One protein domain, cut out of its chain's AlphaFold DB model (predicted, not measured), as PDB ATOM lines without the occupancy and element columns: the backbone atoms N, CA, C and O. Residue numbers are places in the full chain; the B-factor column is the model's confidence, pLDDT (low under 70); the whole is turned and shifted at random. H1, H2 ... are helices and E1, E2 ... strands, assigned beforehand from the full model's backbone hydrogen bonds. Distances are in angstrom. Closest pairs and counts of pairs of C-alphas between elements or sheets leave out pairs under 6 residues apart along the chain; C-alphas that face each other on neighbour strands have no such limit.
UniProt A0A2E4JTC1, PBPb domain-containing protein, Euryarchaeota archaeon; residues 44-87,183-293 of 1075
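AT A GLANCE: This is residues 44 to 87 and 183 to 293 of the 1075 residues of the protein "PBPb domain-containing protein" of Euryarchaeota archaeon (UniProt A0A2E4JTC1). Two long helices, H3 and H6, cross nearly at right angles, and a small two-stranded sheet of E1 and E2 lies over against H6; H4 is alongside the first part of H6, and H5 packs on the first part of H3. H1 is near one end of E2, H2 lies far out, and the long stretch of residues 216 to 241 runs round the outside. The printed part has 155 residues with six named helices and three named strands, in the order E1 H1 H2 H3 H4 H5 E2 E3 H6; E1 and E2 are parallel. The class is mostly helix, though under half of the residues are in named elements. The whole is compact and rounded, with a radius of gyration of the C-alphas of 14.7 A and spans of 42 by 33 by 33 A.

HOW THE PARTS SIT: E1, residues 44 to 48, and E2, residues 251 to 256, are parallel neighbours at 33 degrees; N 45 and O 252 are 2.9 A apart and N 47 and O 254 2.8 A, both within hydrogen-bond range. H1, residues 54 to 59, comes closest to E2 with the C-alphas of Ile 54 and Cys 255, 7.1 A apart. H2, residues 75 to 78, is apart from E2. H3, residues 189 to 205, and H6, residues 275 to 292, touch and are about perpendicular at 74 degrees, H6 with its residues 282 to 287 alone; their closest C-alphas, of Ala 198 and Val 283, are 5.3 A apart. H4, residues 207 to 215, touches residues 275 to 279 of H6 at a shallow tilt of 23 degrees, opposite ways; the closest C-alphas, of Ser 215 and Phe 275, are 5.7 A apart. H5, residues 242 to 249, touches residues 190 to 194 of H3 about perpendicular at 74 degrees, with the closest C-alphas, of Leu 191 and Leu 243, 4.7 A apart. The closest C-alphas of E1 and H6, of Val 44 and His 281, are 6.2 A apart. E3, residues 264 to 266, pairs with no named strand. Every O i to N i+4 pair is within hydrogen-bond range in H1, H3, H5 and H6, and 4 of 5 are in H4; H2 is too short for such a pair.

IN THESE COORDINATES: E1 begins at C-alpha 44, (40.206, 3.619, 42.643). H3 measures 24.3 A from first to last C-alpha, H6 25.3 A and E2 15.2 A. H6 ends at C-alpha 292, (27.342, -3.886, 39.557).

THE WHOLE: The C-alphas farthest apart, of Ser 217 and Lys 239, are 43.9 A apart. Residues 88 to 182 are not printed, and C-alphas 87 and 183 are 11.5 A apart across the cut. The links H1 to H2 and H4 to H5 are long. Mean pLDDT of the printed part is 90.9, and residue 293 is under 70.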
ATOM      1  N   VAL A  44      38.763   3.687  42.376       93.06
ATOM      2  CA  VAL A  44      40.206   3.619  42.643       93.06
ATOM      3  C   VAL A  44      40.527   4.266  43.989       93.06
ATOM      4  O   VAL A  44      40.042   5.349  44.312       93.06
ATOM      5  N   VAL A  45      41.364   3.595  44.778       94.88
ATOM      6  CA  VAL A  45      41.961   4.136  46.000       94.88
ATOM      7  C   VAL A  45      43.472   4.112  45.837       94.88
ATOM      8  O   VAL A  45      44.081   3.041  45.822       94.88
ATOM      9  N   TRP A  46      44.069   5.294  45.732       95.06
ATOM     10  CA  TRP A  46      45.510   5.453  45.574       95.06
ATOM     11  C   TRP A  46      46.256   5.150  46.875       95.06
ATOM     12  O   TRP A  46      45.873   5.598  47.958       95.06
ATOM     13  N   VAL A  47      47.325   4.364  46.762       94.81
ATOM     14  CA  VAL A  47      48.219   4.003  47.860       94.81
ATOM     15  C   VAL A  47      49.651   4.280  47.421       94.81
ATOM     16  O   VAL A  47      50.228   3.534  46.634       94.81
ATOM     17  N   GLU A  48      50.239   5.350  47.947       94.81
ATOM     18  CA  GLU A  48      51.624   5.708  47.643       94.81
ATOM     19  C   GLU A  48      52.599   4.631  48.144       94.81
ATOM     20  O   GLU A  48      52.540   4.183  49.297       94.81
ATOM     21  N   SER A  49      53.512   4.214  47.272       93.56
ATOM     22  CA  SER A  49      54.629   3.337  47.595       93.56
ATOM     23  C   SER A  49      55.848   3.773  46.801       93.56
ATOM     24  O   SER A  49      55.788   3.801  45.580       93.56
ATOM     25  N   ALA A  50      56.983   3.955  47.478       91.12
ATOM     26  CA  ALA A  50      58.265   4.091  46.793       91.12
ATOM     27  C   ALA A  50      58.497   2.912  45.826       91.12
ATOM     28  O   ALA A  50      58.085   1.777  46.120       91.12
ATOM     29  N   TRP A  51      59.191   3.176  44.717       92.50
ATOM     30  CA  TRP A  51      59.445   2.201  43.655       92.50
ATOM     31  C   TRP A  51      60.115   0.904  44.128       92.50
ATOM     32  O   TRP A  51      59.597  -0.189  43.904       92.50
ATOM     33  N   ASP A  52      61.247   0.998  44.832       89.69
ATOM     34  CA  ASP A  52      62.038  -0.170  45.255       89.69
ATOM     35  C   ASP A  52      61.205  -1.241  46.016       89.69
ATOM     36  O   ASP A  52      61.318  -2.435  45.707       89.69
ATOM     37  N   PRO A  53      60.368  -0.884  47.017       93.06
ATOM     38  CA  PRO A  53      59.531  -1.849  47.731       93.06
ATOM     39  C   PRO A  53      58.167  -2.153  47.086       93.06
ATOM     40  O   PRO A  53      57.427  -2.945  47.671       93.06
ATOM     41  N   ILE A  54      57.807  -1.598  45.923       94.38
ATOM     42  CA  ILE A  54      56.423  -1.655  45.410       94.38
ATOM     43  C   ILE A  54      55.914  -3.088  45.148       94.38
ATOM     44  O   ILE A  54      54.817  -3.451  45.576       94.38
ATOM     45  N   ILE A  55      56.738  -3.965  44.557       95.38
ATOM     46  CA  ILE A  55      56.403  -5.389  44.346       95.38
ATOM     47  C   ILE A  55      56.329  -6.164  45.678       95.38
ATOM     48  O   ILE A  55      55.353  -6.886  45.900       95.38
ATOM     49  N   PRO A  56      57.310  -6.045  46.599       94.69
ATOM     50  CA  PRO A  56      57.173  -6.585  47.951       94.69
ATOM     51  C   PRO A  56      55.902  -6.130  48.685       94.69
ATOM     52  O   PRO A  56      55.284  -6.948  49.369       94.69
ATOM     53  N   ASN A  57      55.502  -4.865  48.530       94.56
ATOM     54  CA  ASN A  57      54.305  -4.294  49.148       94.56
ATOM     55  C   ASN A  57      53.017  -4.909  48.581       94.56
ATOM     56  O   ASN A  57      52.139  -5.302  49.355       94.56
ATOM     57  N   LEU A  58      52.936  -5.095  47.259       95.81
ATOM     58  CA  LEU A  58      51.843  -5.829  46.612       95.81
ATOM     59  C   LEU A  58      51.765  -7.282  47.109       95.81
ATOM     60  O   LEU A  58      50.696  -7.755  47.504       95.81
ATOM     61  N   ASN A  59      52.901  -7.985  47.142       94.00
ATOM     62  CA  ASN A  59      52.981  -9.395  47.538       94.00
ATOM     63  C   ASN A  59      52.744  -9.639  49.037       94.00
ATOM     64  O   ASN A  59      52.408 -10.757  49.429       94.00
ATOM     65  N   ALA A  60      52.869  -8.611  49.882       90.31
ATOM     66  CA  ALA A  60      52.452  -8.686  51.280       90.31
ATOM     67  C   ALA A  60      50.926  -8.849  51.427       90.31
ATOM     68  O   ALA A  60      50.469  -9.368  52.444       90.31
ATOM     69  N   GLY A  61      50.145  -8.445  50.415       80.06
ATOM     70  CA  GLY A  61      48.704  -8.696  50.317       80.06
ATOM     71  C   GLY A  61      47.803  -7.784  51.156       80.06
ATOM     72  O   GLY A  61      46.588  -7.941  51.110       80.06
ATOM     73  N   GLU A  62      48.370  -6.844  51.919       82.44
ATOM     74  CA  GLU A  62      47.611  -5.934  52.795       82.44
ATOM     75  C   GLU A  62      47.519  -4.493  52.257       82.44
ATOM     76  O   GLU A  62      46.561  -3.786  52.572       82.44
ATOM     77  N   MET A  63      48.506  -4.053  51.467       87.88
ATOM     78  CA  MET A  63      48.666  -2.647  51.074       87.88
ATOM     79  C   MET A  63      47.814  -2.267  49.858       87.88
ATOM     80  O   MET A  63      47.081  -1.282  49.912       87.88
ATOM     81  N   CYS A  64      47.872  -3.063  48.791       93.69
ATOM     82  CA  CYS A  64      47.165  -2.817  47.538       93.69
ATOM     83  C   CYS A  64      46.801  -4.127  46.824       93.69
ATOM     84  O   CYS A  64      47.296  -5.210  47.162       93.69
ATOM     85  N   ASP A  65      45.909  -4.013  45.844       96.75
ATOM     86  CA  ASP A  65      45.402  -5.122  45.036       96.75
ATOM     87  C   ASP A  65      46.131  -5.226  43.690       96.75
ATOM     88  O   ASP A  65      46.313  -6.330  43.173       96.75
ATOM     89  N   VAL A  66      46.574  -4.083  43.156       97.94
ATOM     90  CA  VAL A  66      47.244  -3.937  41.859       97.94
ATOM     91  C   VAL A  66      48.298  -2.824  41.923       97.94
ATOM     92  O   VAL A  66      48.167  -1.893  42.718       97.94
ATOM     93  N   ILE A  67      49.348  -2.919  41.106       98.25
ATOM     94  CA  ILE A  67      50.300  -1.827  40.853       98.25
ATOM     95  C   ILE A  67      50.021  -1.233  39.473       98.25
ATOM     96  O   ILE A  67      49.954  -1.981  38.492       98.25
ATOM     97  N   ILE A  68      49.909   0.093  39.414       97.25
ATOM     98  CA  ILE A  68      49.821   0.893  38.188       97.25
ATOM     99  C   ILE A  68      50.768   2.077  38.410       97.25
ATOM    100  O   ILE A  68      50.485   2.903  39.270       97.25
ATOM    101  N   SER A  69      51.941   2.033  37.775       95.81
ATOM    102  CA  SER A  69      53.033   3.007  37.957       95.81
ATOM    103  C   SER A  69      54.115   2.784  36.892       95.81
ATOM    104  O   SER A  69      55.191   2.264  37.184       95.81
ATOM    105  N   ALA A  70      53.765   2.961  35.617       94.38
ATOM    106  CA  ALA A  70      54.646   2.809  34.454       94.38
ATOM    107  C   ALA A  70      55.514   1.523  34.465       94.38
ATOM    108  O   ALA A  70      56.684   1.504  34.071       94.38
ATOM    109  N   MET A  71      54.980   0.405  34.975       95.12
ATOM    110  CA  MET A  71      55.816  -0.753  35.291       95.12
ATOM    111  C   MET A  71      56.148  -1.591  34.058       95.12
ATOM    112  O   MET A  71      55.328  -2.389  33.600       95.12
ATOM    113  N   THR A  72      57.405  -1.521  33.603       94.81
ATOM    114  CA  THR A  72      57.917  -2.436  32.572       94.81
ATOM    115  C   THR A  72      57.801  -3.900  32.990       94.81
ATOM    116  O   THR A  72      58.325  -4.319  34.035       94.81
ATOM    117  N   LYS A  73      57.203  -4.707  32.112       93.81
ATOM    118  CA  LYS A  73      57.186  -6.169  32.204       93.81
ATOM    119  C   LYS A  73      58.575  -6.725  31.906       93.81
ATOM    120  O   LYS A  73      59.097  -6.568  30.804       93.81
ATOM    121  N   THR A  74      59.175  -7.405  32.877       93.25
ATOM    122  CA  THR A  74      60.457  -8.105  32.696       93.25
ATOM    123  C   THR A  74      60.325  -9.553  33.140       93.25
ATOM    124  O   THR A  74      59.578  -9.826  34.078       93.25
ATOM    125  N   ASP A  75      61.104 -10.464  32.543       90.94
ATOM    126  CA  ASP A  75      61.121 -11.888  32.923       90.94
ATOM    127  C   ASP A  75      61.316 -12.086  34.440       90.94
ATOM    128  O   ASP A  75      60.751 -12.996  35.032       90.94
ATOM    129  N   ALA A  76      62.107 -11.224  35.091       91.50
ATOM    130  CA  ALA A  76      62.364 -11.307  36.528       91.50
ATOM    131  C   ALA A  76      61.182 -10.831  37.389       91.50
ATOM    132  O   ALA A  76      60.995 -11.340  38.493       91.50
ATOM    133  N   ARG A  77      60.402  -9.849  36.914       94.94
ATOM    134  CA  ARG A  77      59.181  -9.396  37.598       94.94
ATOM    135  C   ARG A  77      58.049 -10.409  37.394       94.94
ATOM    136  O   ARG A  77      57.371 -10.732  38.359       94.94
ATOM    137  N   ASP A  78      57.937 -10.981  36.198       92.25
ATOM    138  CA  ASP A  78      56.957 -12.026  35.844       92.25
ATOM    139  C   ASP A  78      57.157 -13.339  36.638       92.25
ATOM    140  O   ASP A  78      56.255 -14.158  36.756       92.25
ATOM    141  N   GLU A  79      58.338 -13.552  37.242       93.31
ATOM    142  CA  GLU A  79      58.584 -14.667  38.176       93.31
ATOM    143  C   GLU A  79      57.963 -14.467  39.576       93.31
ATOM    144  O   GLU A  79      58.020 -15.392  40.393       93.31
ATOM    145  N   VAL A  80      57.467 -13.266  39.906       95.38
ATOM    146  CA  VAL A  80      56.991 -12.920  41.263       95.38
ATOM    147  C   VAL A  80      55.658 -12.166  41.311       95.38
ATOM    148  O   VAL A  80      55.110 -12.009  42.405       95.38
ATOM    149  N   VAL A  81      55.159 -11.676  40.177       96.75
ATOM    150  CA  VAL A  81      53.848 -11.034  39.987       96.75
ATOM    151  C   VAL A  81      53.322 -11.399  38.600       96.75
ATOM    152  O   VAL A  81      54.119 -11.631  37.697       96.75
ATOM    153  N   ASP A  82      52.003 -11.396  38.421       96.06
ATOM    154  CA  ASP A  82      51.382 -11.561  37.105       96.06
ATOM    155  C   ASP A  82      51.059 -10.189  36.496       96.06
ATOM    156  O   ASP A  82      50.603  -9.284  37.201       96.06
ATOM    157  N   PHE A  83      51.228 -10.041  35.179       96.31
ATOM    158  CA  PHE A  83      50.917  -8.807  34.451       96.31
ATOM    159  C   PHE A  83      49.683  -8.926  33.555       96.31
ATOM    160  O   PHE A  83      49.465  -9.944  32.892       96.31
ATOM    161  N   THR A  84      48.911  -7.841  33.454       96.00
ATOM    162  CA  THR A  84      47.894  -7.684  32.401       96.00
ATOM    163  C   THR A  84      48.524  -7.633  31.005       96.00
ATOM    164  O   THR A  84      49.744  -7.543  30.862       96.00
ATOM    165  N   SER A  85      47.706  -7.619  29.950       93.25
ATOM    166  CA  SER A  85      48.097  -7.134  28.625       93.25
ATOM    167  C   SER A  85      48.622  -5.706  28.720       93.25
ATOM    168  O   SER A  85      48.307  -4.972  29.663       93.25
ATOM    169  N   ALA A  86      49.484  -5.330  27.777       94.00
ATOM    170  CA  ALA A  86      50.103  -4.021  27.787       94.00
ATOM    171  C   ALA A  86      49.042  -2.932  27.658       94.00
ATOM    172  O   ALA A  86      48.091  -3.084  26.892       94.00
ATOM    173  N   TYR A  87      49.218  -1.855  28.417       93.56
ATOM    174  CA  TYR A  87      48.399  -0.647  28.302       93.56
ATOM    175  C   TYR A  87      49.208   0.542  27.766       93.56
ATOM    176  O   TYR A  87      48.634   1.555  27.395       93.56
ATOM    177  N   ALA A 183      50.378  -4.862  37.468       97.50
ATOM    178  CA  ALA A 183      50.899  -6.025  38.180       97.50
ATOM    179  C   ALA A 183      49.961  -6.438  39.318       97.50
ATOM    180  O   ALA A 183      49.561  -5.609  40.134       97.50
ATOM    181  N   VAL A 184      49.651  -7.729  39.412       97.50
ATOM    182  CA  VAL A 184      48.886  -8.329  40.514       97.50
ATOM    183  C   VAL A 184      49.644  -9.520  41.105       97.50
ATOM    184  O   VAL A 184      50.604 -10.026  40.529       97.50
ATOM    185  N   ARG A 185      49.236  -9.987  42.287       96.75
ATOM    186  CA  ARG A 185      49.838 -11.184  42.902       96.75
ATOM    187  C   ARG A 185      49.544 -12.441  42.073       96.75
ATOM    188  O   ARG A 185      48.428 -12.585  41.580       96.75
ATOM    189  N   GLU A 186      50.470 -13.406  42.065       93.19
ATOM    190  CA  GLU A 186      50.314 -14.710  41.374       93.19
ATOM    191  C   GLU A 186      49.078 -15.523  41.835       93.19
ATOM    192  O   GLU A 186      48.624 -16.459  41.176       93.19
ATOM    193  N   ASP A 187      48.527 -15.213  43.012       92.56
ATOM    194  CA  ASP A 187      47.318 -15.849  43.543       92.56
ATOM    195  C   ASP A 187      46.014 -15.115  43.176       92.56
ATOM    196  O   ASP A 187      44.925 -15.577  43.522       92.56
ATOM    197  N   SER A 188      46.104 -14.003  42.441       95.25
ATOM    198  CA  SER A 188      44.999 -13.084  42.136       95.25
ATOM    199  C   SER A 188      44.501 -13.188  40.687       95.25
ATOM    200  O   SER A 188      44.016 -12.211  40.121       95.25
ATOM    201  N   SER A 189      44.550 -14.394  40.111       94.06
ATOM    202  CA  SER A 189      44.126 -14.690  38.725       94.06
ATOM    203  C   SER A 189      42.734 -14.162  38.330       94.06
ATOM    204  O   SER A 189      42.558 -13.688  37.217       94.06
ATOM    205  N   GLU A 190      41.745 -14.163  39.232       96.69
ATOM    206  CA  GLU A 190      40.422 -13.583  38.930       96.69
ATOM    207  C   GLU A 190      40.469 -12.058  38.753       96.69
ATOM    208  O   GLU A 190      39.772 -11.511  37.902       96.69
ATOM    209  N   LEU A 191      41.285 -11.355  39.543       97.06
ATOM    210  CA  LEU A 191      41.457  -9.912  39.374       97.06
ATOM    211  C   LEU A 191      42.223  -9.626  38.077       97.06
ATOM    212  O   LEU A 191      41.817  -8.753  37.318       97.06
ATOM    213  N   LEU A 192      43.265 -10.412  37.786       97.12
ATOM    214  CA  LEU A 192      44.020 -10.329  36.535       97.12
ATOM    215  C   LEU A 192      43.115 -10.460  35.303       97.12
ATOM    216  O   LEU A 192      43.182  -9.647  34.381       97.12
ATOM    217  N   ASP A 193      42.253 -11.477  35.286       97.38
ATOM    218  CA  ASP A 193      41.323 -11.729  34.186       97.38
ATOM    219  C   ASP A 193      40.320 -10.575  34.021       97.38
ATOM    220  O   ASP A 193      40.032 -10.165  32.897       97.38
ATOM    221  N   ALA A 194      39.813 -10.017  35.127       97.19
ATOM    222  CA  ALA A 194      38.909  -8.870  35.089       97.19
ATOM    223  C   ALA A 194      39.593  -7.603  34.541       97.19
ATOM    224  O   ALA A 194      39.011  -6.928  33.692       97.19
ATOM    225  N   LEU A 195      40.828  -7.319  34.969       97.38
ATOM    226  CA  LEU A 195      41.617  -6.178  34.491       97.38
ATOM    227  C   LEU A 195      41.940  -6.299  32.995       97.38
ATOM    228  O   LEU A 195      41.758  -5.341  32.252       97.38
ATOM    229  N   ASN A 196      42.349  -7.482  32.524       96.81
ATOM    230  CA  ASN A 196      42.619  -7.733  31.102       96.81
ATOM    231  C   ASN A 196      41.404  -7.448  30.210       96.81
ATOM    232  O   ASN A 196      41.517  -6.821  29.157       96.81
ATOM    233  N   VAL A 197      40.228  -7.914  30.634       96.00
ATOM    234  CA  VAL A 197      38.990  -7.729  29.871       96.00
ATOM    235  C   VAL A 197      38.544  -6.267  29.898       96.00
ATOM    236  O   VAL A 197      38.095  -5.764  28.870       96.00
ATOM    237  N   ALA A 198      38.720  -5.577  31.026       94.75
ATOM    238  CA  ALA A 198      38.425  -4.154  31.157       94.75
ATOM    239  C   ALA A 198      39.359  -3.281  30.303       94.75
ATOM    240  O   ALA A 198      38.868  -2.453  29.546       94.75
ATOM    241  N   ILE A 199      40.675  -3.528  30.302       94.88
ATOM    242  CA  ILE A 199      41.624  -2.833  29.410       94.88
ATOM    243  C   ILE A 199      41.207  -3.015  27.944       94.88
ATOM    244  O   ILE A 199      41.136  -2.049  27.184       94.88
ATOM    245  N   ALA A 200      40.854  -4.239  27.539       92.38
ATOM    246  CA  ALA A 200      40.368  -4.493  26.186       92.38
ATOM    247  C   ALA A 200      39.051  -3.752  25.870       92.38
ATOM    248  O   ALA A 200      38.842  -3.355  24.721       92.38
ATOM    249  N   ALA A 201      38.172  -3.557  26.859       90.06
ATOM    250  CA  ALA A 201      36.931  -2.799  26.713       90.06
ATOM    251  C   ALA A 201      37.188  -1.291  26.544       90.06
ATOM    252  O   ALA A 201      36.669  -0.720  25.585       90.06
ATOM    253  N   VAL A 202      38.058  -0.695  27.371       90.31
ATOM    254  CA  VAL A 202      38.499   0.715  27.266       90.31
ATOM    255  C   VAL A 202      39.131   0.996  25.896       90.31
ATOM    256  O   VAL A 202      38.881   2.022  25.262       90.31
ATOM    257  N   VAL A 203      39.918   0.051  25.374       89.00
ATOM    258  CA  VAL A 203      40.492   0.154  24.024       89.00
ATOM    259  C   VAL A 203      39.409   0.031  22.946       89.00
ATOM    260  O   VAL A 203      39.385   0.806  21.991       89.00
ATOM    261  N   ALA A 204      38.490  -0.928  23.074       85.69
ATOM    262  CA  ALA A 204      37.441  -1.160  22.082       85.69
ATOM    263  C   ALA A 204      36.378  -0.047  22.034       85.69
ATOM    264  O   ALA A 204      35.747   0.136  20.987       85.69
ATOM    265  N   SER A 205      36.162   0.674  23.139       79.94
ATOM    266  CA  SER A 205      35.223   1.798  23.231       79.94
ATOM    267  C   SER A 205      35.754   3.072  22.559       79.94
ATOM    268  O   SER A 205      34.957   3.932  22.180       79.94
ATOM    269  N   GLY A 206      37.073   3.166  22.351       82.25
ATOM    270  CA  GLY A 206      37.763   4.374  21.890       82.25
ATOM    271  C   GLY A 206      38.114   5.347  23.020       82.25
ATOM    272  O   GLY A 206      38.721   6.380  22.757       82.25
ATOM    273  N   GLU A 207      37.768   5.021  24.265       83.44
ATOM    274  CA  GLU A 207      38.114   5.811  25.451       83.44
ATOM    275  C   GLU A 207      39.625   5.847  25.690       83.44
ATOM    276  O   GLU A 207      40.167   6.898  26.019       83.44
ATOM    277  N   TYR A 208      40.325   4.749  25.389       88.31
ATOM    278  CA  TYR A 208      41.787   4.719  25.399       88.31
ATOM    279  C   TYR A 208      42.400   5.838  24.544       88.31
ATOM    280  O   TYR A 208      43.357   6.476  24.965       88.31
ATOM    281  N   ASP A 209      41.866   6.097  23.343       83.75
ATOM    282  CA  ASP A 209      42.422   7.125  22.453       83.75
ATOM    283  C   ASP A 209      42.220   8.541  23.026       83.75
ATOM    284  O   ASP A 209      43.038   9.426  22.774       83.75
ATOM    285  N   VAL A 210      41.160   8.751  23.817       78.88
ATOM    286  CA  VAL A 210      40.906  10.007  24.539       78.88
ATOM    287  C   VAL A 210      41.893  10.160  25.694       78.88
ATOM    288  O   VAL A 210      42.564  11.184  25.777       78.88
ATOM    289  N   ILE A 211      42.032   9.125  26.530       85.75
ATOM    290  CA  ILE A 211      42.985   9.102  27.650       85.75
ATOM    291  C   ILE A 211      44.412   9.324  27.135       85.75
ATOM    292  O   ILE A 211      45.139  10.178  27.633       85.75
ATOM    293  N   TYR A 212      44.792   8.631  26.060       86.50
ATOM    294  CA  TYR A 212      46.090   8.808  25.418       86.50
ATOM    295  C   TYR A 212      46.291  10.243  24.917       86.50
ATOM    296  O   TYR A 212      47.353  10.821  25.133       86.50
ATOM    297  N   GLY A 213      45.280  10.832  24.269       80.31
ATOM    298  CA  GLY A 213      45.341  12.200  23.747       80.31
ATOM    299  C   GLY A 213      45.417  13.291  24.820       80.31
ATOM    300  O   GLY A 213      45.898  14.386  24.525       80.31
ATOM    301  N   ASN A 214      44.980  13.006  26.051       81.06
ATOM    302  CA  ASN A 214      45.118  13.924  27.184       81.06
ATOM    303  C   ASN A 214      46.572  14.027  27.667       81.06
ATOM    304  O   ASN A 214      47.006  15.101  28.079       81.06
ATOM    305  N   SER A 215      47.322  12.923  27.603       82.44
ATOM    306  CA  SER A 215      48.686  12.833  28.145       82.44
ATOM    307  C   SER A 215      49.780  12.936  27.080       82.44
ATOM    308  O   SER A 215      50.898  13.354  27.383       82.44
ATOM    309  N   PHE A 216      49.483  12.578  25.826       84.00
ATOM    310  CA  PHE A 216      50.463  12.481  24.746       84.00
ATOM    311  C   PHE A 216      49.955  13.120  23.446       84.00
ATOM    312  O   PHE A 216      48.784  13.033  23.089       84.00
ATOM    313  N   SER A 217      50.868  13.738  22.689       75.75
ATOM    314  CA  SER A 217      50.567  14.399  21.404       75.75
ATOM    315  C   SER A 217      51.035  13.613  20.170       75.75
ATOM    316  O   SER A 217      50.890  14.078  19.035       75.75
ATOM    317  N   ASP A 218      51.614  12.429  20.375       78.06
ATOM    318  CA  ASP A 218      52.142  11.566  19.325       78.06
ATOM    319  C   ASP A 218      51.154  10.447  18.933       78.06
ATOM    320  O   ASP A 218      49.965  10.474  19.251       78.06
ATOM    321  N   THR A 219      51.609   9.485  18.128       77.31
ATOM    322  CA  THR A 219      50.761   8.363  17.703       77.31
ATOM    323  C   THR A 219      50.665   7.305  18.791       77.31
ATOM    324  O   THR A 219      51.708   6.834  19.231       77.31
ATOM    325  N   ASN A 220      49.438   6.859  19.090       79.38
ATOM    326  CA  ASN A 220      49.118   5.777  20.025       79.38
ATOM    327  C   ASN A 220      50.164   4.640  20.006       79.38
ATOM    328  O   ASN A 220      50.369   3.980  18.980       79.38
ATOM    329  N   ARG A 221      50.809   4.439  21.159       80.94
ATOM    330  CA  ARG A 221      51.886   3.466  21.393       80.94
ATOM    331  C   ARG A 221      51.423   2.123  21.963       80.94
ATOM    332  O   ARG A 221      52.251   1.332  22.388       80.94
ATOM    333  N   LEU A 222      50.129   1.818  21.965       86.25
ATOM    334  CA  LEU A 222      49.628   0.539  22.462       86.25
ATOM    335  C   LEU A 222      50.092  -0.636  21.580       86.25
ATOM    336  O   LEU A 222      49.710  -0.736  20.409       86.25
ATOM    337  N   ALA A 223      50.871  -1.562  22.143       80.00
ATOM    338  CA  ALA A 223      51.162  -2.852  21.520       80.00
ATOM    339  C   ALA A 223      50.249  -3.957  22.072       80.00
ATOM    340  O   ALA A 223      50.086  -4.102  23.280       80.00
ATOM    341  N   ASP A 224      49.702  -4.792  21.187       81.88
ATOM    342  CA  ASP A 224      49.008  -6.018  21.591       81.88
ATOM    343  C   ASP A 224      50.035  -7.117  21.904       81.88
ATOM    344  O   ASP A 224      50.627  -7.711  20.996       81.88
ATOM    345  N   ASP A 225      50.255  -7.369  23.195       89.12
ATOM    346  CA  ASP A 225      51.077  -8.469  23.706       89.12
ATOM    347  C   ASP A 225      50.255  -9.595  24.351       89.12
ATOM    348  O   ASP A 225      50.793 -10.421  25.094       89.12
ATOM    349  N   SER A 226      48.958  -9.666  24.034       85.69
ATOM    350  CA  SER A 226      48.085 -10.724  24.533       85.69
ATOM    351  C   SER A 226      48.561 -12.120  24.108       85.69
ATOM    352  O   SER A 226      49.110 -12.348  23.022       85.69
ATOM    353  N   THR A 227      48.340 -13.102  24.982       86.44
ATOM    354  CA  THR A 227      48.676 -14.510  24.737       86.44
ATOM    355  C   THR A 227      47.411 -15.367  24.664       86.44
ATOM    356  O   THR A 227      46.293 -14.893  24.849       86.44
ATOM    357  N   ALA A 228      47.569 -16.671  24.407       84.88
ATOM    358  CA  ALA A 228      46.443 -17.608  24.453       84.88
ATOM    359  C   ALA A 228      45.813 -17.739  25.854       84.88
ATOM    360  O   ALA A 228      44.700 -18.256  25.955       84.88
ATOM    361  N   ASP A 229      46.527 -17.294  26.893       83.19
ATOM    362  CA  ASP A 229      46.106 -17.359  28.289       83.19
ATOM    363  C   ASP A 229      45.491 -16.027  28.776       83.19
ATOM    364  O   ASP A 229      44.937 -15.984  29.869       83.19
ATOM    365  N   THR A 230      45.508 -14.959  27.963       90.56
ATOM    366  CA  THR A 230      44.845 -13.683  28.285       90.56
ATOM    367  C   THR A 230      43.320 -13.836  28.222       90.56
ATOM    368  O   THR A 230      42.763 -14.278  27.211       90.56
ATOM    369  N   ALA A 231      42.625 -13.465  29.300       91.50
ATOM    370  CA  ALA A 231      41.173 -13.572  29.380       91.50
ATOM    371  C   ALA A 231      40.452 -12.695  28.343       91.50
ATOM    372  O   ALA A 231      40.837 -11.567  28.059       91.50
ATOM    373  N   THR A 232      39.355 -13.225  27.798       89.88
ATOM    374  CA  THR A 232      38.494 -12.538  26.809       89.88
ATOM    375  C   THR A 232      37.053 -12.361  27.296       89.88
ATOM    376  O   THR A 232      36.187 -11.899  26.553       89.88
ATOM    377  N   ALA A 233      36.778 -12.759  28.537       91.56
ATOM    378  CA  ALA A 233      35.497 -12.587  29.202       91.56
ATOM    379  C   ALA A 233      35.730 -12.455  30.708       91.56
ATOM    380  O   ALA A 233      36.594 -13.143  31.252       91.56
ATOM    381  N   TYR A 234      34.948 -11.594  31.359       93.19
ATOM    382  CA  TYR A 234      35.024 -11.383  32.800       93.19
ATOM    383  C   TYR A 234      34.825 -12.702  33.574       93.19
ATOM    384  O   TYR A 234      33.923 -13.485  33.233       93.19
ATOM    385  N   PRO A 235      35.654 -12.982  34.595       93.88
ATOM    386  CA  PRO A 235      35.541 -14.195  35.398       93.88
ATOM    387  C   PRO A 235      34.299 -14.181  36.303       93.88
ATOM    388  O   PRO A 235      33.678 -13.159  36.563       93.88
ATOM    389  N   THR A 236      33.907 -15.349  36.812       91.50
ATOM    390  CA  THR A 236      32.884 -15.428  37.869       91.50
ATOM    391  C   THR A 236      33.577 -15.342  39.235       91.50
ATOM    392  O   THR A 236      34.394 -16.226  39.499       91.50
ATOM    393  N   PRO A 237      33.264 -14.360  40.108       92.00
ATOM    394  CA  PRO A 237      33.952 -14.194  41.391       92.00
ATOM    395  C   PRO A 237      33.779 -15.405  42.316       92.00
ATOM    396  O   PRO A 237      32.662 -15.914  42.475       92.00
ATOM    397  N   THR A 238      34.862 -15.858  42.959       92.62
ATOM    398  CA  THR A 238      34.813 -16.944  43.953       92.62
ATOM    399  C   THR A 238      35.083 -16.473  45.382       92.62
ATOM    400  O   THR A 238      35.837 -15.535  45.634       92.62
ATOM    401  N   LYS A 239      34.458 -17.147  46.359       91.00
ATOM    402  CA  LYS A 239      34.530 -16.778  47.779       91.00
ATOM    403  C   LYS A 239      35.978 -16.640  48.257       91.00
ATOM    404  O   LYS A 239      36.699 -17.634  48.336       91.00
ATOM    405  N   GLY A 240      36.337 -15.434  48.690       87.50
ATOM    406  CA  GLY A 240      37.654 -15.127  49.252       87.50
ATOM    407  C   GLY A 240      38.741 -14.818  48.221       87.50
ATOM    408  O   GLY A 240      39.901 -14.740  48.615       87.50
ATOM    409  N   SER A 241      38.397 -14.646  46.940       94.06
ATOM    410  CA  SER A 241      39.326 -14.123  45.934       94.06
ATOM    411  C   SER A 241      39.556 -12.616  46.088       94.06
ATOM    412  O   SER A 241      38.720 -11.901  46.650       94.06
ATOM    413  N   THR A 242      40.670 -12.114  45.549       94.81
ATOM    414  CA  THR A 242      40.976 -10.673  45.523       94.81
ATOM    415  C   THR A 242      39.899  -9.885  44.770       94.81
ATOM    416  O   THR A 242      39.443  -8.858  45.261       94.81
ATOM    417  N   LEU A 243      39.407 -10.404  43.636       94.88
ATOM    418  CA  LEU A 243      38.306  -9.785  42.887       94.88
ATOM    419  C   LEU A 243      37.036  -9.666  43.739       94.88
ATOM    420  O   LEU A 243      36.395  -8.619  43.749       94.88
ATOM    421  N   THR A 244      36.687 -10.712  44.493       94.38
ATOM    422  CA  THR A 244      35.550 -10.663  45.421       94.38
ATOM    423  C   THR A 244      35.738  -9.574  46.477       94.38
ATOM    424  O   THR A 244      34.800  -8.835  46.748       94.38
ATOM    425  N   ALA A 245      36.940  -9.432  47.043       93.31
ATOM    426  CA  ALA A 245      37.216  -8.396  48.038       93.31
ATOM    427  C   ALA A 245      37.076  -6.971  47.466       93.31
ATOM    428  O   ALA A 245      36.497  -6.103  48.126       93.31
ATOM    429  N   VAL A 246      37.540  -6.736  46.234       94.19
ATOM    430  CA  VAL A 246      37.357  -5.459  45.518       94.19
ATOM    431  C   VAL A 246      35.869  -5.173  45.302       94.19
ATOM    432  O   VAL A 246      35.384  -4.108  45.671       94.19
ATOM    433  N   LEU A 247      35.111  -6.149  44.795       93.44
ATOM    434  CA  LEU A 247      33.681  -5.995  44.504       93.44
ATOM    435  C   LEU A 247      32.806  -5.837  45.762       93.44
ATOM    436  O   LEU A 247      31.799  -5.133  45.720       93.44
ATOM    437  N   GLU A 248      33.166  -6.470  46.883       92.38
ATOM    438  CA  GLU A 248      32.453  -6.321  48.162       92.38
ATOM    439  C   GLU A 248      32.786  -4.996  48.865       92.38
ATOM    440  O   GLU A 248      31.933  -4.420  49.542       92.38
ATOM    441  N   SER A 249      34.020  -4.503  48.720       92.62
ATOM    442  CA  SER A 249      34.453  -3.237  49.327       92.62
ATOM    443  C   SER A 249      34.113  -2.004  48.487       92.62
ATOM    444  O   SER A 249      34.005  -0.910  49.046       92.62
ATOM    445  N   GLY A 250      33.949  -2.176  47.172       91.62
ATOM    446  CA  GLY A 250      33.814  -1.090  46.204       91.62
ATOM    447  C   GLY A 250      35.103  -0.294  45.998       91.62
ATOM    448  O   GLY A 250      35.047   0.851  45.562       91.62
ATOM    449  N   GLN A 251      36.256  -0.858  46.366       94.06
ATOM    450  CA  GLN A 251      37.546  -0.173  46.327       94.06
ATOM    451  C   GLN A 251      38.581  -1.046  45.625       94.06
ATOM    452  O   GLN A 251      38.869  -2.151  46.084       94.06
ATOM    453  N   LEU A 252      39.166  -0.529  44.545       95.81
ATOM    454  CA  LEU A 252      40.363  -1.091  43.925       95.81
ATOM    455  C   LEU A 252      41.578  -0.333  44.464       95.81
ATOM    456  O   LEU A 252      41.780   0.832  44.120       95.81
ATOM    457  N   LYS A 253      42.377  -0.961  45.332       96.88
ATOM    458  CA  LYS A 253      43.557  -0.298  45.904       96.88
ATOM    459  C   LYS A 253      44.737  -0.394  44.947       96.88
ATOM    460  O   LYS A 253      45.227  -1.497  44.690       96.88
ATOM    461  N   VAL A 254      45.215   0.751  44.479       97.62
ATOM    462  CA  VAL A 254      46.282   0.855  43.482       97.62
ATOM    463  C   VAL A 254      47.553   1.376  44.143       97.62
ATOM    464  O   VAL A 254      47.565   2.482  44.678       97.62
ATOM    465  N   CYS A 255      48.620   0.576  44.116       97.44
ATOM    466  CA  CYS A 255      49.953   1.041  44.484       97.44
ATOM    467  C   CYS A 255      50.562   1.857  43.340       97.44
ATOM    468  O   CYS A 255      50.622   1.351  42.218       97.44
ATOM    469  N   THR A 256      51.059   3.057  43.645       96.19
ATOM    470  CA  THR A 256      51.717   3.949  42.676       96.19
ATOM    471  C   THR A 256      52.894   4.705  43.300       96.19
ATOM    472  O   THR A 256      52.874   4.960  44.508       96.19
ATOM    473  N   ASP A 257      53.890   5.071  42.486       94.88
ATOM    474  CA  ASP A 257      54.973   6.008  42.823       94.88
ATOM    475  C   ASP A 257      54.756   7.332  42.049       94.88
ATOM    476  O   ASP A 257      55.230   7.469  40.924       94.88
ATOM    477  N   PRO A 258      53.964   8.289  42.580       93.31
ATOM    478  CA  PRO A 258      53.354   9.400  41.831       93.31
ATOM    479  C   PRO A 258      54.322  10.566  41.562       93.31
ATOM    480  O   PRO A 258      54.030  11.728  41.850       93.31
ATOM    481  N   TYR A 259      55.493  10.255  41.013       93.12
ATOM    482  CA  TYR A 259      56.563  11.207  40.707       93.12
ATOM    483  C   TYR A 259      57.131  10.992  39.293       93.12
ATOM    484  O   TYR A 259      58.321  11.215  39.054       93.12
ATOM    485  N   TYR A 260      56.286  10.548  38.355       92.81
ATOM    486  CA  TYR A 260      56.675  10.107  37.014       92.81
ATOM    487  C   TYR A 260      55.778  10.680  35.890       92.81
ATOM    488  O   TYR A 260      55.175   9.928  35.117       92.81
ATOM    489  N   PRO A 261      55.655  12.018  35.748       92.38
ATOM    490  CA  PRO A 261      54.840  12.615  34.690       92.38
ATOM    491  C   PRO A 261      55.399  12.281  33.290       92.38
ATOM    492  O   PRO A 261      56.615  12.214  33.119       92.38
ATOM    493  N   PRO A 262      54.546  12.099  32.263       92.75
ATOM    494  CA  PRO A 262      53.097  12.330  32.260       92.75
ATOM    495  C   PRO A 262      52.254  11.115  32.708       92.75
ATOM    496  O   PRO A 262      51.034  11.135  32.530       92.75
ATOM    497  N   PHE A 263      52.871  10.054  33.243       94.69
ATOM    498  CA  PHE A 263      52.164   8.836  33.649       94.69
ATOM    499  C   PHE A 263      51.431   9.027  34.976       94.69
ATOM    500  O   PHE A 263      50.207   8.917  35.008       94.69
ATOM    501  N   GLU A 264      52.142   9.432  36.023       94.31
ATOM    502  CA  GLU A 264      51.548   9.722  37.323       94.31
ATOM    503  C   GLU A 264      52.276  10.867  38.037       94.31
ATOM    504  O   GLU A 264      53.505  10.923  38.096       94.31
ATOM    505  N   SER A 265      51.514  11.796  38.604       92.75
ATOM    506  CA  SER A 265      52.014  12.894  39.435       92.75
ATOM    507  C   SER A 265      50.944  13.364  40.414       92.75
ATOM    508  O   SER A 265      49.761  13.130  40.178       92.75
ATOM    509  N   TYR A 266      51.332  14.071  41.472       90.81
ATOM    510  CA  TYR A 266      50.378  14.841  42.272       90.81
ATOM    511  C   TYR A 266      50.025  16.176  41.598       90.81
ATOM    512  O   TYR A 266      50.915  16.862  41.089       90.81
ATOM    513  N   ASP A 267      48.740  16.540  41.600       84.31
ATOM    514  CA  ASP A 267      48.286  17.906  41.311       84.31
ATOM    515  C   ASP A 267      48.415  18.827  42.546       84.31
ATOM    516  O   ASP A 267      48.877  18.409  43.610       84.31
ATOM    517  N   ASP A 268      48.021  20.099  42.410       81.94
ATOM    518  CA  ASP A 268      48.095  21.095  43.493       81.94
ATOM    519  C   ASP A 268      47.204  20.751  44.712       81.94
ATOM    520  O   ASP A 268      47.388  21.329  45.787       81.94
ATOM    521  N   ASP A 269      46.264  19.812  44.553       75.25
ATOM    522  CA  ASP A 269      45.311  19.353  45.567       75.25
ATOM    523  C   ASP A 269      45.678  17.961  46.139       75.25
ATOM    524  O   ASP A 269      44.861  17.334  46.820       75.25
ATOM    525  N   ASP A 270      46.908  17.481  45.903       83.44
ATOM    526  CA  ASP A 270      47.424  16.165  46.313       83.44
ATOM    527  C   ASP A 270      46.655  14.961  45.701       83.44
ATOM    528  O   ASP A 270      46.665  13.855  46.257       83.44
ATOM    529  N   ASN A 271      46.004  15.121  44.541       87.19
ATOM    530  CA  ASN A 271      45.398  14.004  43.804       87.19
ATOM    531  C   ASN A 271      46.389  13.386  42.815       87.19
ATOM    532  O   ASN A 271      47.150  14.095  42.160       87.19
ATOM    533  N   VAL A 272      46.349  12.057  42.657       88.81
ATOM    534  CA  VAL A 272      47.130  11.365  41.621       88.81
ATOM    535  C   VAL A 272      46.467  11.596  40.262       88.81
ATOM    536  O   VAL A 272      45.332  11.172  40.045       88.81
ATOM    537  N   VAL A 273      47.187  12.253  39.357       90.25
ATOM    538  CA  VAL A 273      46.770  12.585  37.988       90.25
ATOM    539  C   VAL A 273      47.790  12.066  36.973       90.25
ATOM    540  O   VAL A 273      48.944  11.825  37.322       90.25
ATOM    541  N   GLY A 274      47.386  11.921  35.710       91.44
ATOM    542  CA  GLY A 274      48.250  11.471  34.611       91.44
ATOM    543  C   GLY A 274      47.675  10.270  33.860       91.44
ATOM    544  O   GLY A 274      46.581   9.797  34.166       91.44
ATOM    545  N   PHE A 275      48.407   9.778  32.859       94.06
ATOM    546  CA  PHE A 275      47.957   8.669  32.010       94.06
ATOM    547  C   PHE A 275      47.625   7.393  32.801       94.06
ATOM    548  O   PHE A 275      46.605   6.752  32.546       94.06
ATOM    549  N   ASP A 276      48.462   7.028  33.772       96.19
ATOM    550  CA  ASP A 276      48.261   5.859  34.630       96.19
ATOM    551  C   ASP A 276      47.031   6.037  35.527       96.19
ATOM    552  O   ASP A 276      46.282   5.081  35.753       96.19
ATOM    553  N   ALA A 277      46.775   7.271  35.978       92.75
ATOM    554  CA  ALA A 277      45.603   7.605  36.774       92.75
ATOM    555  C   ALA A 277      44.305   7.471  35.976       92.75
ATOM    556  O   ALA A 277      43.382   6.766  36.394       92.75
ATOM    557  N   ASP A 278      44.266   8.075  34.791       92.44
ATOM    558  CA  ASP A 278      43.118   8.016  33.890       92.44
ATOM    559  C   ASP A 278      42.830   6.571  33.448       92.44
ATOM    560  O   ASP A 278      41.680   6.125  33.455       92.44
ATOM    561  N   MET A 279      43.876   5.792  33.144       94.88
ATOM    562  CA  MET A 279      43.742   4.369  32.820       94.88
ATOM    563  C   MET A 279      43.223   3.542  34.003       94.88
ATOM    564  O   MET A 279      42.385   2.659  33.801       94.88
ATOM    565  N   ALA A 280      43.681   3.806  35.230       94.88
ATOM    566  CA  ALA A 280      43.192   3.120  36.425       94.88
ATOM    567  C   ALA A 280      41.698   3.387  36.662       94.88
ATOM    568  O   ALA A 280      40.944   2.454  36.950       94.88
ATOM    569  N   HIS A 281      41.266   4.642  36.502       90.75
ATOM    570  CA  HIS A 281      39.866   5.034  36.635       90.75
ATOM    571  C   HIS A 281      38.986   4.379  35.566       90.75
ATOM    572  O   HIS A 281      38.029   3.692  35.921       90.75
ATOM    573  N   ALA A 282      39.359   4.466  34.286       90.25
ATOM    574  CA  ALA A 282      38.589   3.859  33.196       90.25
ATOM    575  C   ALA A 282      38.467   2.329  33.334       90.25
ATOM    576  O   ALA A 282      37.405   1.745  33.115       90.25
ATOM    577  N   VAL A 283      39.542   1.655  33.754       93.62
ATOM    578  CA  VAL A 283      39.521   0.205  34.001       93.62
ATOM    579  C   VAL A 283      38.647  -0.155  35.209       93.62
ATOM    580  O   VAL A 283      37.941  -1.165  35.166       93.62
ATOM    581  N   SER A 284      38.668   0.652  36.275       93.00
ATOM    582  CA  SER A 284      37.801   0.468  37.447       93.00
ATOM    583  C   SER A 284      36.324   0.628  37.083       93.00
ATOM    584  O   SER A 284      35.509  -0.214  37.470       93.00
ATOM    585  N   ASP A 285      35.998   1.638  36.277       86.94
ATOM    586  CA  ASP A 285      34.640   1.919  35.811       86.94
ATOM    587  C   ASP A 285      34.100   0.778  34.934       86.94
ATOM    588  O   ASP A 285      32.994   0.290  35.171       86.94
ATOM    589  N   GLU A 286      34.902   0.247  34.003       90.25
ATOM    590  CA  GLU A 286      34.510  -0.917  33.192       90.25
ATOM    591  C   GLU A 286      34.271  -2.178  34.048       90.25
ATOM    592  O   GLU A 286      33.351  -2.967  33.788       90.25
ATOM    593  N   ILE A 287      35.067  -2.385  35.105       91.75
ATOM    594  CA  ILE A 287      34.834  -3.466  36.076       91.75
ATOM    595  C   ILE A 287      33.518  -3.230  36.833       91.75
ATOM    596  O   ILE A 287      32.706  -4.156  36.945       91.75
ATOM    597  N   ALA A 288      33.275  -2.014  37.326       88.00
ATOM    598  CA  ALA A 288      32.041  -1.666  38.024       88.00
ATOM    599  C   ALA A 288      30.818  -1.887  37.123       88.00
ATOM    600  O   ALA A 288      29.896  -2.620  37.491       88.00
ATOM    601  N   ALA A 289      30.837  -1.360  35.900       84.38
ATOM    602  CA  ALA A 289      29.732  -1.485  34.963       84.38
ATOM    603  C   ALA A 289      29.386  -2.938  34.630       84.38
ATOM    604  O   ALA A 289      28.204  -3.288  34.526       84.38
ATOM    605  N   HIS A 290      30.389  -3.815  34.533       87.94
ATOM    606  CA  HIS A 290      30.149  -5.235  34.315       87.94
ATOM    607  C   HIS A 290      29.473  -5.926  35.511       87.94
ATOM    608  O   HIS A 290      28.484  -6.644  35.329       87.94
ATOM    609  N   TYR A 291      30.006  -5.750  36.725       87.69
ATOM    610  CA  TYR A 291      29.598  -6.546  37.891       87.69
ATOM    611  C   TYR A 291      28.457  -5.934  38.710       87.69
ATOM    612  O   TYR A 291      27.676  -6.679  39.308       87.69
ATOM    613  N   THR A 292      28.341  -4.606  38.748       77.50
ATOM    614  CA  THR A 292      27.342  -3.886  39.557       77.50
ATOM    615  C   THR A 292      26.199  -3.325  38.710       77.50
ATOM    616  O   THR A 292      25.119  -3.043  39.234       77.50
ATOM    617  N   GLY A 293      26.390  -3.214  37.389       67.69
ATOM    618  CA  GLY A 293      25.433  -2.571  36.489       67.69
ATOM    619  C   GLY A 293      25.410  -1.044  36.616       67.69
ATOM    620  O   GLY A 293      24.440  -0.423  36.167       67.69
TER     621      GLY A 293